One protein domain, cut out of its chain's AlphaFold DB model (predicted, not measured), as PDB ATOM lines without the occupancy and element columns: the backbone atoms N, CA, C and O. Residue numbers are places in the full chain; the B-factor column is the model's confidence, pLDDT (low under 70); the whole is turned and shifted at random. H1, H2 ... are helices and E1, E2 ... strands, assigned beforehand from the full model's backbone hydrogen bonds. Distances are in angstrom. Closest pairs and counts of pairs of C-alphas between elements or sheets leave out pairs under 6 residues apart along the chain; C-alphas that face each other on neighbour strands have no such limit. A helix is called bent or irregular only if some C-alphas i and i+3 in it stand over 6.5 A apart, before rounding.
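What this domain is: This is residues 2 to 91 of the 199 residues of the protein "tRNA nucleotidyltransferase/poly(A) polymerase family protein" of Teladorsagia circumcincta (UniProt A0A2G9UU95). A bent strand hairpin, E1 and E2, with short helix H3 packed on E1, makes one corner of a flat, loosely built model; unnamed residues 55 to 76 loop through the middle, with H1, H2 and H4 set round the rim. The 90 printed residues, under half in named elements, run H1, H2, E1, E2, H3, H4: mixed, helices and strands, with E1 and E2 antiparallel. It is only just loose, close to compact: radius of gyration of the C-alphas 15.1 A, spans 39 by 37 by 20 A.

Where its parts are: E1, residues 30 to 37, is 19.5 A long and E2, 40 to 46, 18.4 A. H2, 14 to 25, is 16.3 A; H1, 6 to 10, begins at C-alpha 6 (267.106, 257.983, 166.753). H3 is 49 to 54; H4, 77 to 82, ends at C-alpha 82 (270.666, 237.660, 169.778).

How they stand to each other: In the hairpin E1 and E2, N 32 and O 44 are 2.7 A apart, within hydrogen-bond range; E1 bends by 68 degrees at residue 34. The closest C-alphas of E1 and H3, Val 32 and Asp 52, are 5.7 A apart. H1, H2, H3 and H4 touch no helix; in each, every O i to N i+4 pair is within hydrogen-bond range.

The domain as a whole: The printed part has no cut; the link H3 to H4 is long. Residues 27 to 32 and 34 to 40 have pLDDT under 70.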
ATOM      1  N   LYS A   2     265.699 248.359 176.614       78.19
ATOM      2  CA  LYS A   2     265.076 249.640 176.249       78.19
ATOM      3  C   LYS A   2     265.646 250.127 174.918       78.19
ATOM      4  O   LYS A   2     266.858 250.267 174.790       78.19
ATOM      5  N   LEU A   3     264.778 250.319 173.934       76.50
ATOM      6  CA  LEU A   3     265.103 250.893 172.636       76.50
ATOM      7  C   LEU A   3     264.991 252.412 172.745       76.50
ATOM      8  O   LEU A   3     263.918 252.938 173.005       76.50
ATOM      9  N   ASP A   4     266.106 253.110 172.553       79.25
ATOM     10  CA  ASP A   4     266.145 254.576 172.573       79.25
ATOM     11  C   ASP A   4     267.023 255.130 171.442       79.25
ATOM     12  O   ASP A   4     267.836 256.036 171.624       79.25
ATOM     13  N   SER A   5     266.912 254.525 170.259       83.31
ATOM     14  CA  SER A   5     267.676 254.953 169.089       83.31
ATOM     15  C   SER A   5     266.969 256.102 168.345       83.31
ATOM     16  O   SER A   5     265.737 256.217 168.412       83.31
ATOM     17  N   PRO A   6     267.704 256.952 167.603       82.12
ATOM     18  CA  PRO A   6     267.106 257.983 166.753       82.12
ATOM     19  C   PRO A   6     266.093 257.413 165.750       82.12
ATOM     20  O   PRO A   6     265.039 258.007 165.523       82.12
ATOM     21  N   GLU A   7     266.373 256.227 165.206       82.19
ATOM     22  CA  GLU A   7     265.481 255.510 164.293       82.19
ATOM     23  C   GLU A   7     264.186 255.108 165.002       82.19
ATOM     24  O   GLU A   7     263.107 255.302 164.447       82.19
ATOM     25  N   PHE A   8     264.265 254.615 166.242       79.31
ATOM     26  CA  PHE A   8     263.084 254.286 167.039       79.31
ATOM     27  C   PHE A   8     262.236 255.529 167.334       79.31
ATOM     28  O   PHE A   8     261.031 255.525 167.081       79.31
ATOM     29  N   ARG A   9     262.861 256.623 167.785       78.62
ATOM     30  CA  ARG A   9     262.160 257.891 168.052       78.62
ATOM     31  C   ARG A   9     261.471 258.443 166.803       78.62
ATOM     32  O   ARG A   9     260.382 259.001 166.909       78.62
ATOM     33  N   SER A  10     262.058 258.237 165.620       82.06
ATOM     34  CA  SER A  10     261.477 258.679 164.345       82.06
ATOM     35  C   SER A  10     260.150 257.993 163.988       82.06
ATOM     36  O   SER A  10     259.380 258.536 163.195       82.06
ATOM     37  N   LEU A  11     259.841 256.837 164.594       76.75
ATOM     38  CA  LEU A  11     258.575 256.134 164.375       76.75
ATOM     39  C   LEU A  11     257.382 256.885 164.998       76.75
ATOM     40  O   LEU A  11     256.275 256.799 164.467       76.75
ATOM     41  N   PHE A  12     257.586 257.657 166.075       79.94
ATOM     42  CA  PHE A  12     256.522 258.346 166.823       79.94
ATOM     43  C   PHE A  12     256.174 259.717 166.251       79.94
ATOM     44  O   PHE A  12     256.365 260.763 166.877       79.94
ATOM     45  N   THR A  13     255.610 259.712 165.048       82.88
ATOM     46  CA  THR A  13     255.062 260.925 164.438       82.88
ATOM     47  C   THR A  13     253.875 261.472 165.250       82.88
ATOM     48  O   THR A  13     253.190 260.716 165.948       82.88
ATOM     49  N   PRO A  14     253.552 262.777 165.150       83.31
ATOM     50  CA  PRO A  14     252.366 263.348 165.798       83.31
ATOM     51  C   PRO A  14     251.064 262.598 165.459       83.31
ATOM     52  O   PRO A  14     250.184 262.438 166.309       83.31
ATOM     53  N   GLN A  15     250.960 262.081 164.232       80.06
ATOM     54  CA  GLN A  15     249.838 261.264 163.775       80.06
ATOM     55  C   GLN A  15     249.815 259.899 164.470       80.06
ATOM     56  O   GLN A  15     248.748 259.474 164.912       80.06
ATOM     57  N   LEU A  16     250.969 259.234 164.626       78.62
ATOM     58  CA  LEU A  16     251.047 257.969 165.361       78.62
ATOM     59  C   LEU A  16     250.694 258.159 166.839       78.62
ATOM     60  O   LEU A  16     249.984 257.333 167.402       78.62
ATOM     61  N   ASN A  17     251.109 259.265 167.451       79.19
ATOM     62  CA  ASN A  17     250.743 259.584 168.834       79.19
ATOM     63  C   ASN A  17     249.237 259.840 168.977       79.19
ATOM     64  O   ASN A  17     248.607 259.360 169.918       79.19
ATOM     65  N   THR A  18     248.629 260.527 168.007       81.19
ATOM     66  CA  THR A  18     247.170 260.723 167.958       81.19
ATOM     67  C   THR A  18     246.436 259.391 167.810       81.19
ATOM     68  O   THR A  18     245.467 259.135 168.524       81.19
ATOM     69  N   LEU A  19     246.931 258.517 166.930       77.62
ATOM     70  CA  LEU A  19     246.403 257.170 166.758       77.62
ATOM     71  C   LEU A  19     246.554 256.360 168.050       77.62
ATOM     72  O   LEU A  19     245.581 255.795 168.524       77.62
ATOM     73  N   SER A  20     247.723 256.370 168.686       74.50
ATOM     74  CA  SER A  20     247.955 255.682 169.960       74.50
ATOM     75  C   SER A  20     246.988 256.148 171.052       74.50
ATOM     76  O   SER A  20     246.400 255.329 171.759       74.50
ATOM     77  N   ASN A  21     246.734 257.457 171.138       78.88
ATOM     78  CA  ASN A  21     245.764 258.020 172.076       78.88
ATOM     79  C   ASN A  21     244.327 257.584 171.760       78.88
ATOM     80  O   ASN A  21     243.570 257.290 172.683       78.88
ATOM     81  N   LEU A  22     243.952 257.486 170.480       77.75
ATOM     82  CA  LEU A  22     242.672 256.902 170.065       77.75
ATOM     83  C   LEU A  22     242.580 255.420 170.440       77.75
ATOM     84  O   LEU A  22     241.529 254.983 170.906       77.75
ATOM     85  N   PHE A  23     243.669 254.666 170.285       74.88
ATOM     86  CA  PHE A  23     243.712 253.252 170.641       74.88
ATOM     87  C   PHE A  23     243.518 253.045 172.149       74.88
ATOM     88  O   PHE A  23     242.658 252.263 172.549       74.88
ATOM     89  N   LYS A  24     244.229 253.825 172.975       72.19
ATOM     90  CA  LYS A  24     244.063 253.846 174.439       72.19
ATOM     91  C   LYS A  24     242.658 254.280 174.858       72.19
ATOM     92  O   LYS A  24     242.059 253.656 175.722       72.19
ATOM     93  N   LYS A  25     242.115 255.332 174.233       77.00
ATOM     94  CA  LYS A  25     240.786 255.879 174.556       77.00
ATOM     95  C   LYS A  25     239.651 254.893 174.276       77.00
ATOM     96  O   LYS A  25     238.646 254.924 174.975       77.00
ATOM     97  N   ASN A  26     239.804 254.054 173.254       73.44
ATOM     98  CA  ASN A  26     238.780 253.098 172.833       73.44
ATOM     99  C   ASN A  26     239.110 251.649 173.230       73.44
ATOM    100  O   ASN A  26     238.468 250.738 172.723       73.44
ATOM    101  N   ASN A  27     240.096 251.427 174.113       63.97
ATOM    102  CA  ASN A  27     240.494 250.093 174.578       63.97
ATOM    103  C   ASN A  27     240.786 249.090 173.444       63.97
ATOM    104  O   ASN A  27     240.464 247.917 173.576       63.97
ATOM    105  N   TYR A  28     241.390 249.518 172.328       61.91
ATOM    106  CA  TYR A  28     241.644 248.602 171.207       61.91
ATOM    107  C   TYR A  28     242.450 247.373 171.655       61.91
ATOM    108  O   TYR A  28     243.494 247.482 172.300       61.91
ATOM    109  N   GLU A  29     241.901 246.208 171.320       63.41
ATOM    110  CA  GLU A  29     241.901 245.057 172.217       63.41
ATOM    111  C   GLU A  29     243.034 244.065 171.931       63.41
ATOM    112  O   GLU A  29     243.311 243.701 170.781       63.41
ATOM    113  N   LEU A  30     243.650 243.565 173.004       58.38
ATOM    114  CA  LEU A  30     244.373 242.299 172.951       58.38
ATOM    115  C   LEU A  30     243.358 241.179 172.810       58.38
ATOM    116  O   LEU A  30     242.229 241.274 173.293       58.38
ATOM    117  N   ARG A  31     243.766 240.093 172.167       67.12
ATOM    118  CA  ARG A  31     242.860 238.980 171.922       67.12
ATOM    119  C   ARG A  31     243.515 237.655 172.247       67.12
ATOM    120  O   ARG A  31     244.716 237.485 172.065       67.12
ATOM    121  N   VAL A  32     242.701 236.717 172.687       63.12
ATOM    122  CA  VAL A  32     243.040 235.321 172.918       63.12
ATOM    123  C   VAL A  32     242.191 234.502 171.967       63.12
ATOM    124  O   VAL A  32     240.993 234.745 171.831       63.12
ATOM    125  N   ASP A  33     242.817 233.543 171.301       71.06
ATOM    126  CA  ASP A  33     242.095 232.591 170.474       71.06
ATOM    127  C   ASP A  33     241.728 231.387 171.369       71.06
ATOM    128  O   ASP A  33     242.617 230.707 171.883       71.06
ATOM    129  N   LEU A  34     240.432 231.158 171.611       61.91
ATOM    130  CA  LEU A  34     239.918 230.070 172.460       61.91
ATOM    131  C   LEU A  34     240.044 228.706 171.773       61.91
ATOM    132  O   LEU A  34     240.372 227.704 172.405       61.91
ATOM    133  N   VAL A  35     239.800 228.679 170.463       64.31
ATOM    134  CA  VAL A  35     239.908 227.492 169.611       64.31
ATOM    135  C   VAL A  35     240.463 227.929 168.262       64.31
ATOM    136  O   VAL A  35     239.904 228.835 167.650       64.31
ATOM    137  N   CYS A  36     241.524 227.276 167.783       58.34
ATOM    138  CA  CYS A  36     242.178 227.584 166.510       58.34
ATOM    139  C   CYS A  36     242.154 226.384 165.564       58.34
ATOM    140  O   CYS A  36     242.795 225.369 165.826       58.34
ATOM    141  N   TYR A  37     241.487 226.546 164.419       63.25
ATOM    142  CA  TYR A  37     241.594 225.635 163.280       63.25
ATOM    143  C   TYR A  37     241.928 226.438 162.017       63.25
ATOM    144  O   TYR A  37     241.049 226.966 161.321       63.25
ATOM    145  N   GLY A  38     243.222 226.575 161.721       69.38
ATOM    146  CA  GLY A  38     243.705 227.359 160.589       69.38
ATOM    147  C   GLY A  38     243.300 228.834 160.688       69.38
ATOM    148  O   GLY A  38     243.826 229.577 161.506       69.38
ATOM    149  N   ARG A  39     242.381 229.287 159.820       64.25
ATOM    150  CA  ARG A  39     241.881 230.683 159.811       64.25
ATOM    151  C   ARG A  39     240.646 230.919 160.679       64.25
ATOM    152  O   ARG A  39     240.238 232.069 160.825       64.25
ATOM    153  N   ARG A  40     240.014 229.863 161.191       69.19
ATOM    154  CA  ARG A  40     238.842 229.994 162.059       69.19
ATOM    155  C   ARG A  40     239.333 229.974 163.497       69.19
ATOM    156  O   ARG A  40     239.811 228.941 163.960       69.19
ATOM    157  N   ALA A  41     239.245 231.129 164.142       71.69
ATOM    158  CA  ALA A  41     239.511 231.282 165.557       71.69
ATOM    159  C   ALA A  41     238.266 231.846 166.238       71.69
ATOM    160  O   ALA A  41     237.683 232.815 165.746       71.69
ATOM    161  N   GLU A  42     237.860 231.232 167.345       76.94
ATOM    162  CA  GLU A  42     236.945 231.877 168.281       76.94
ATOM    163  C   GLU A  42     237.768 232.824 169.153       76.94
ATOM    164  O   GLU A  42     238.747 232.402 169.767       76.94
ATOM    165  N   VAL A  43     237.420 234.109 169.145       76.88
ATOM    166  CA  VAL A  43     238.254 235.169 169.716       76.88
ATOM    167  C   VAL A  43     237.594 235.727 170.969       76.88
ATOM    168  O   VAL A  43     236.443 236.155 170.924       76.88
ATOM    169  N   GLN A  44     238.352 235.787 172.059       74.44
ATOM    170  CA  GLN A  44     237.987 236.502 173.275       74.44
ATOM    171  C   GLN A  44     238.954 237.662 173.496       74.44
ATOM    172  O   GLN A  44     240.171 237.494 173.427       74.44
ATOM    173  N   TYR A  45     238.431 238.845 173.790       74.50
ATOM    174  CA  TYR A  45     239.268 239.990 174.116       74.50
ATOM    175  C   TYR A  45     239.779 239.906 175.552       74.50
ATOM    176  O   TYR A  45     239.067 239.481 176.462       74.50
ATOM    177  N   THR A  46     241.039 240.285 175.740       74.62
ATOM    178  CA  THR A  46     241.718 240.275 177.036       74.62
ATOM    179  C   THR A  46     242.444 241.596 177.262       74.62
ATOM    180  O   THR A  46     242.643 242.384 176.340       74.62
ATOM    181  N   THR A  47     242.863 241.839 178.495       78.06
ATOM    182  CA  THR A  47     243.829 242.887 178.852       78.06
ATOM    183  C   THR A  47     245.193 242.300 179.228       78.06
ATOM    184  O   THR A  47     246.127 243.043 179.526       78.06
ATOM    185  N   ASP A  48     245.323 240.971 179.181       82.94
ATOM    186  CA  ASP A  48     246.549 240.248 179.493       82.94
ATOM    187  C   ASP A  48     247.443 240.097 178.251       82.94
ATOM    188  O   ASP A  48     247.171 239.331 177.319       82.94
ATOM    189  N   TRP A  49     248.551 240.833 178.264       84.19
ATOM    190  CA  TRP A  49     249.574 240.828 177.222       84.19
ATOM    191  C   TRP A  49     250.290 239.481 177.092       84.19
ATOM    192  O   TRP A  49     250.668 239.097 175.985       84.19
ATOM    193  N   GLN A  50     250.458 238.743 178.191       87.88
ATOM    194  CA  GLN A  50     251.120 237.442 178.166       87.88
ATOM    195  C   GLN A  50     250.268 236.415 177.412       87.88
ATOM    196  O   GLN A  50     250.802 235.635 176.618       87.88
ATOM    197  N   LEU A  51     248.942 236.454 177.593       85.69
ATOM    198  CA  LEU A  51     248.012 235.602 176.846       85.69
ATOM    199  C   LEU A  51     248.012 235.928 175.343       85.69
ATOM    200  O   LEU A  51     248.030 235.005 174.525       85.69
ATOM    201  N   ASP A  52     248.079 237.210 174.962       86.38
ATOM    202  CA  ASP A  52     248.230 237.606 173.551       86.38
ATOM    203  C   ASP A  52     249.576 237.164 172.967       86.38
ATOM    204  O   ASP A  52     249.628 236.686 171.835       86.38
ATOM    205  N   ALA A  53     250.678 237.275 173.714       87.75
ATOM    206  CA  ALA A  53     251.966 236.777 173.235       87.75
ATOM    207  C   ALA A  53     251.957 235.255 173.049       87.75
ATOM    208  O   ALA A  53     252.541 234.764 172.081       87.75
ATOM    209  N   ASN A  54     251.258 234.510 173.914       88.88
ATOM    210  CA  ASN A  54     251.218 233.048 173.861       88.88
ATOM    211  C   ASN A  54     250.537 232.494 172.597       88.88
ATOM    212  O   ASN A  54     250.863 231.393 172.155       88.88
ATOM    213  N   ARG A  55     249.600 233.249 171.997       84.31
ATOM    214  CA  ARG A  55     248.900 232.843 170.758       84.31
ATOM    215  C   ARG A  55     249.752 233.011 169.497       84.31
ATOM    216  O   ARG A  55     249.348 232.604 168.404       84.31
ATOM    217  N   ARG A  56     250.887 233.704 169.605       89.00
ATOM    218  CA  ARG A  56     251.753 234.004 168.465       89.00
ATOM    219  C   ARG A  56     252.586 232.786 168.102       89.00
ATOM    220  O   ARG A  56     252.752 231.849 168.871       89.00
ATOM    221  N   ASP A  57     253.069 232.791 166.871       92.06
ATOM    222  CA  ASP A  57     253.772 231.652 166.305       92.06
ATOM    223  C   ASP A  57     255.194 231.521 166.859       92.06
ATOM    224  O   ASP A  57     255.560 230.470 167.377       92.06
ATOM    225  N   LEU A  58     255.988 232.585 166.753       93.81
ATOM    226  CA  LEU A  58     257.418 232.577 167.046       93.81
ATOM    227  C   LEU A  58     257.751 233.507 168.210       93.81
ATOM    228  O   LEU A  58     257.171 234.588 168.315       93.81
ATOM    229  N   THR A  59     258.740 233.125 169.017       94.38
ATOM    230  CA  THR A  59     259.225 233.903 170.174       94.38
ATOM    231  C   THR A  59     259.653 235.317 169.770       94.38
ATOM    232  O   THR A  59     259.281 236.309 170.391       94.38
ATOM    233  N   ILE A  60     260.349 235.435 168.641       93.38
ATOM    234  CA  ILE A  60     260.777 236.717 168.065       93.38
ATOM    235  C   ILE A  60     259.598 237.605 167.626       93.38
ATOM    236  O   ILE A  60     259.728 238.823 167.558       93.38
ATOM    237  N   ASN A  61     258.442 237.003 167.319       92.88
ATOM    238  CA  ASN A  61     257.224 237.711 166.917       92.88
ATOM    239  C   ASN A  61     256.292 237.988 168.106       92.88
ATOM    240  O   ASN A  61     255.288 238.686 167.929       92.88
ATOM    241  N   SER A  62     256.594 237.439 169.287       93.50
ATOM    242  CA  SER A  62     255.816 237.608 170.517       93.50
ATOM    243  C   SER A  62     256.330 238.714 171.434       93.50
ATOM    244  O   SER A  62     255.894 238.810 172.575       93.50
ATOM    245  N   LEU A  63     257.245 239.544 170.934       92.06
ATOM    246  CA  LEU A  63     257.736 240.725 171.629       92.06
ATOM    247  C   LEU A  63     256.727 241.871 171.522       92.06
ATOM    248  O   LEU A  63     256.142 242.100 170.457       92.06
ATOM    249  N   PHE A  64     256.581 242.624 172.609       89.56
ATOM    250  CA  PHE A  64     255.874 243.901 172.602       89.56
ATOM    251  C   PHE A  64     256.842 245.046 172.850       89.56
ATOM    252  O   PHE A  64     257.895 244.875 173.460       89.56
ATOM    253  N   LEU A  65     256.464 246.220 172.367       85.19
ATOM    254  CA  LEU A  65     257.218 247.447 172.525       85.19
ATOM    255  C   LEU A  65     256.253 248.516 173.009       85.19
ATOM    256  O   LEU A  65     255.261 248.796 172.332       85.19
ATOM    257  N   ASP A  66     256.519 249.063 174.189       82.62
ATOM    258  CA  ASP A  66     255.760 250.207 174.669       82.62
ATOM    259  C   ASP A  66     256.249 251.515 174.021       82.62
ATOM    260  O   ASP A  66     257.255 251.565 173.307       82.62
ATOM    261  N   LEU A  67     255.493 252.589 174.244       78.69
ATOM    262  CA  LEU A  67     255.807 253.908 173.686       78.69
ATOM    263  C   LEU A  67     257.047 254.539 174.331       78.69
ATOM    264  O   LEU A  67     257.659 255.419 173.736       78.69
ATOM    265  N   ASP A  68     257.414 254.087 175.528       78.44
ATOM    266  CA  ASP A  68     258.595 254.545 176.254       78.44
ATOM    267  C   ASP A  68     259.867 253.805 175.801       78.44
ATOM    268  O   ASP A  68     260.968 254.097 176.279       78.44
ATOM    269  N   GLY A  69     259.728 252.854 174.868       78.69
ATOM    270  CA  GLY A  69     260.806 252.059 174.297       78.69
ATOM    271  C   GLY A  69     261.148 250.794 175.073       78.69
ATOM    272  O   GLY A  69     262.128 250.129 174.737       78.69
ATOM    273  N   ASN A  70     260.387 250.419 176.097       86.44
ATOM    274  CA  ASN A  70     260.612 249.168 176.806       86.44
ATOM    275  C   ASN A  70     260.104 247.990 175.967       86.44
ATOM    276  O   ASN A  70     258.945 247.928 175.551       86.44
ATOM    277  N   VAL A  71     261.001 247.033 175.736       88.19
ATOM    278  CA  VAL A  71     260.675 245.757 175.100       88.19
ATOM    279  C   VAL A  71     260.201 244.792 176.179       88.19
ATOM    280  O   VAL A  71     260.953 244.486 177.111       88.19
ATOM    281  N   ILE A  72     258.974 244.303 176.029       91.06
ATOM    282  CA  ILE A  72     258.368 243.295 176.895       91.06
ATOM    283  C   ILE A  72     258.517 241.937 176.209       91.06
ATOM    284  O   ILE A  72     258.056 241.741 175.081       91.06
ATOM    285  N   ASP A  73     259.167 241.008 176.902       93.62
ATOM    286  CA  ASP A  73     259.457 239.662 176.418       93.62
ATOM    287  C   ASP A  73     259.000 238.622 177.446       93.62
ATOM    288  O   ASP A  73     259.554 238.532 178.540       93.62
ATOM    289  N   TYR A  74     257.987 237.839 177.081       92.44
ATOM    290  CA  TYR A  74     257.431 236.782 177.928       92.44
ATOM    291  C   TYR A  74     258.031 235.397 177.650       92.44
ATOM    292  O   TYR A  74     257.891 234.499 178.477       92.44
ATOM    293  N   PHE A  75     258.671 235.204 176.490       93.62
ATOM    294  CA  PHE A  75     259.039 233.876 175.973       93.62
ATOM    295  C   PHE A  75     260.513 233.757 175.558       93.62
ATOM    296  O   PHE A  75     260.907 232.744 174.983       93.62
ATOM    297  N   GLY A  76     261.337 234.764 175.851       93.00
ATOM    298  CA  GLY A  76     262.768 234.767 175.542       93.00
ATOM    299  C   GLY A  76     263.091 235.124 174.088       93.00
ATOM    300  O   GLY A  76     264.156 234.757 173.589       93.00
ATOM    301  N   GLY A  77     262.194 235.842 173.404       92.25
ATOM    302  CA  GLY A  77     262.383 236.282 172.023       92.25
ATOM    303  C   GLY A  77     263.610 237.176 171.819       92.25
ATOM    304  O   GLY A  77     264.228 237.110 170.759       92.25
ATOM    305  N   ILE A  78     264.014 237.967 172.819       92.38
ATOM    306  CA  ILE A  78     265.226 238.805 172.733       92.38
ATOM    307  C   ILE A  78     266.471 237.920 172.625       92.38
ATOM    308  O   ILE A  78     267.276 238.093 171.712       92.38
ATOM    309  N   GLY A  79     266.596 236.924 173.508       92.56
ATOM    310  CA  GLY A  79     267.719 235.986 173.479       92.56
ATOM    311  C   GLY A  79     267.752 235.147 172.200       92.56
ATOM    312  O   GLY A  79     268.826 234.802 171.708       92.56
ATOM    313  N   ASP A  80     266.586 234.853 171.625       92.38
ATOM    314  CA  ASP A  80     266.478 234.187 170.326       92.38
ATOM    315  C   ASP A  80     266.948 235.071 169.168       92.38
ATOM    316  O   ASP A  80     267.660 234.585 168.289       92.38
ATOM    317  N   ILE A  81     266.636 236.371 169.185       91.25
ATOM    318  CA  ILE A  81     267.159 237.330 168.202       91.25
ATOM    319  C   ILE A  81     268.682 237.441 168.315       91.25
ATOM    320  O   ILE A  81     269.368 237.354 167.295       91.25
ATOM    321  N   GLU A  82     269.218 237.574 169.531       90.94
ATOM    322  CA  GLU A  82     270.666 237.660 169.778       90.94
ATOM    323  C   GLU A  82     271.407 236.411 169.286       90.94
ATOM    324  O   GLU A  82     272.449 236.510 168.639       90.94
ATOM    325  N   LYS A  83     270.836 235.227 169.527       90.56
ATOM    326  CA  LYS A  83     271.373 233.940 169.052       90.56
ATOM    327  C   LYS A  83     271.022 233.636 167.595       90.56
ATOM    328  O   LYS A  83     271.424 232.594 167.082       90.56
ATOM    329  N   ARG A  84     270.249 234.505 166.933       89.81
ATOM    330  CA  ARG A  84     269.705 234.319 165.576       89.81
ATOM    331  C   ARG A  84     268.974 232.987 165.383       89.81
ATOM    332  O   ARG A  84     269.020 232.368 164.313       89.81
ATOM    333  N   ARG A  85     268.289 232.557 166.441       90.12
ATOM    334  CA  ARG A  85     267.503 231.331 166.520       90.12
ATOM    335  C   ARG A  85     266.038 231.655 166.267       90.12
ATOM    336  O   ARG A  85     265.491 232.598 166.823       90.12
ATOM    337  N   VAL A  86     265.380 230.842 165.448       91.69
ATOM    338  CA  VAL A  86     263.922 230.891 165.294       91.69
ATOM    339  C   VAL A  86     263.324 229.766 166.125       91.69
ATOM    340  O   VAL A  86     263.610 228.602 165.856       91.69
ATOM    341  N   ALA A  87     262.497 230.110 167.110       92.69
ATOM    342  CA  ALA A  87     261.802 229.154 167.964       92.69
ATOM    343  C   ALA A  87     260.299 229.461 168.021       92.69
ATOM    344  O   ALA A  87     259.878 230.613 167.879       92.69
ATOM    345  N   PHE A  88     259.493 228.418 168.213       94.88
ATOM    346  CA  PHE A  88     258.052 228.542 168.426       94.88
ATOM    347  C   PHE A  88     257.740 228.953 169.866       94.88
ATOM    348  O   PHE A  88     258.469 228.603 170.792       94.88
ATOM    349  N   VAL A  89     256.632 229.669 170.061       93.75
ATOM    350  CA  VAL A  89     256.116 229.948 171.407       93.75
ATOM    351  C   VAL A  89     255.492 228.673 171.977       93.75
ATOM    352  O   VAL A  89     254.464 228.207 171.485       93.75
ATOM    353  N   GLY A  90     256.098 228.108 173.021       91.00
ATOM    354  CA  GLY A  90     255.636 226.859 173.633       91.00
ATOM    355  C   GLY A  90     255.995 225.625 172.800       91.00
ATOM    356  O   GLY A  90     257.133 225.470 172.361       91.00
ATOM    357  N   ASN A  91     255.042 224.709 172.607       92.12
ATOM    358  CA  ASN A  91     255.282 223.449 171.901       92.12
ATOM    359  C   ASN A  91     255.171 223.616 170.371       92.12
ATOM    360  O   ASN A  91     254.104 223.940 169.850       92.12
TER     361      ASN A  91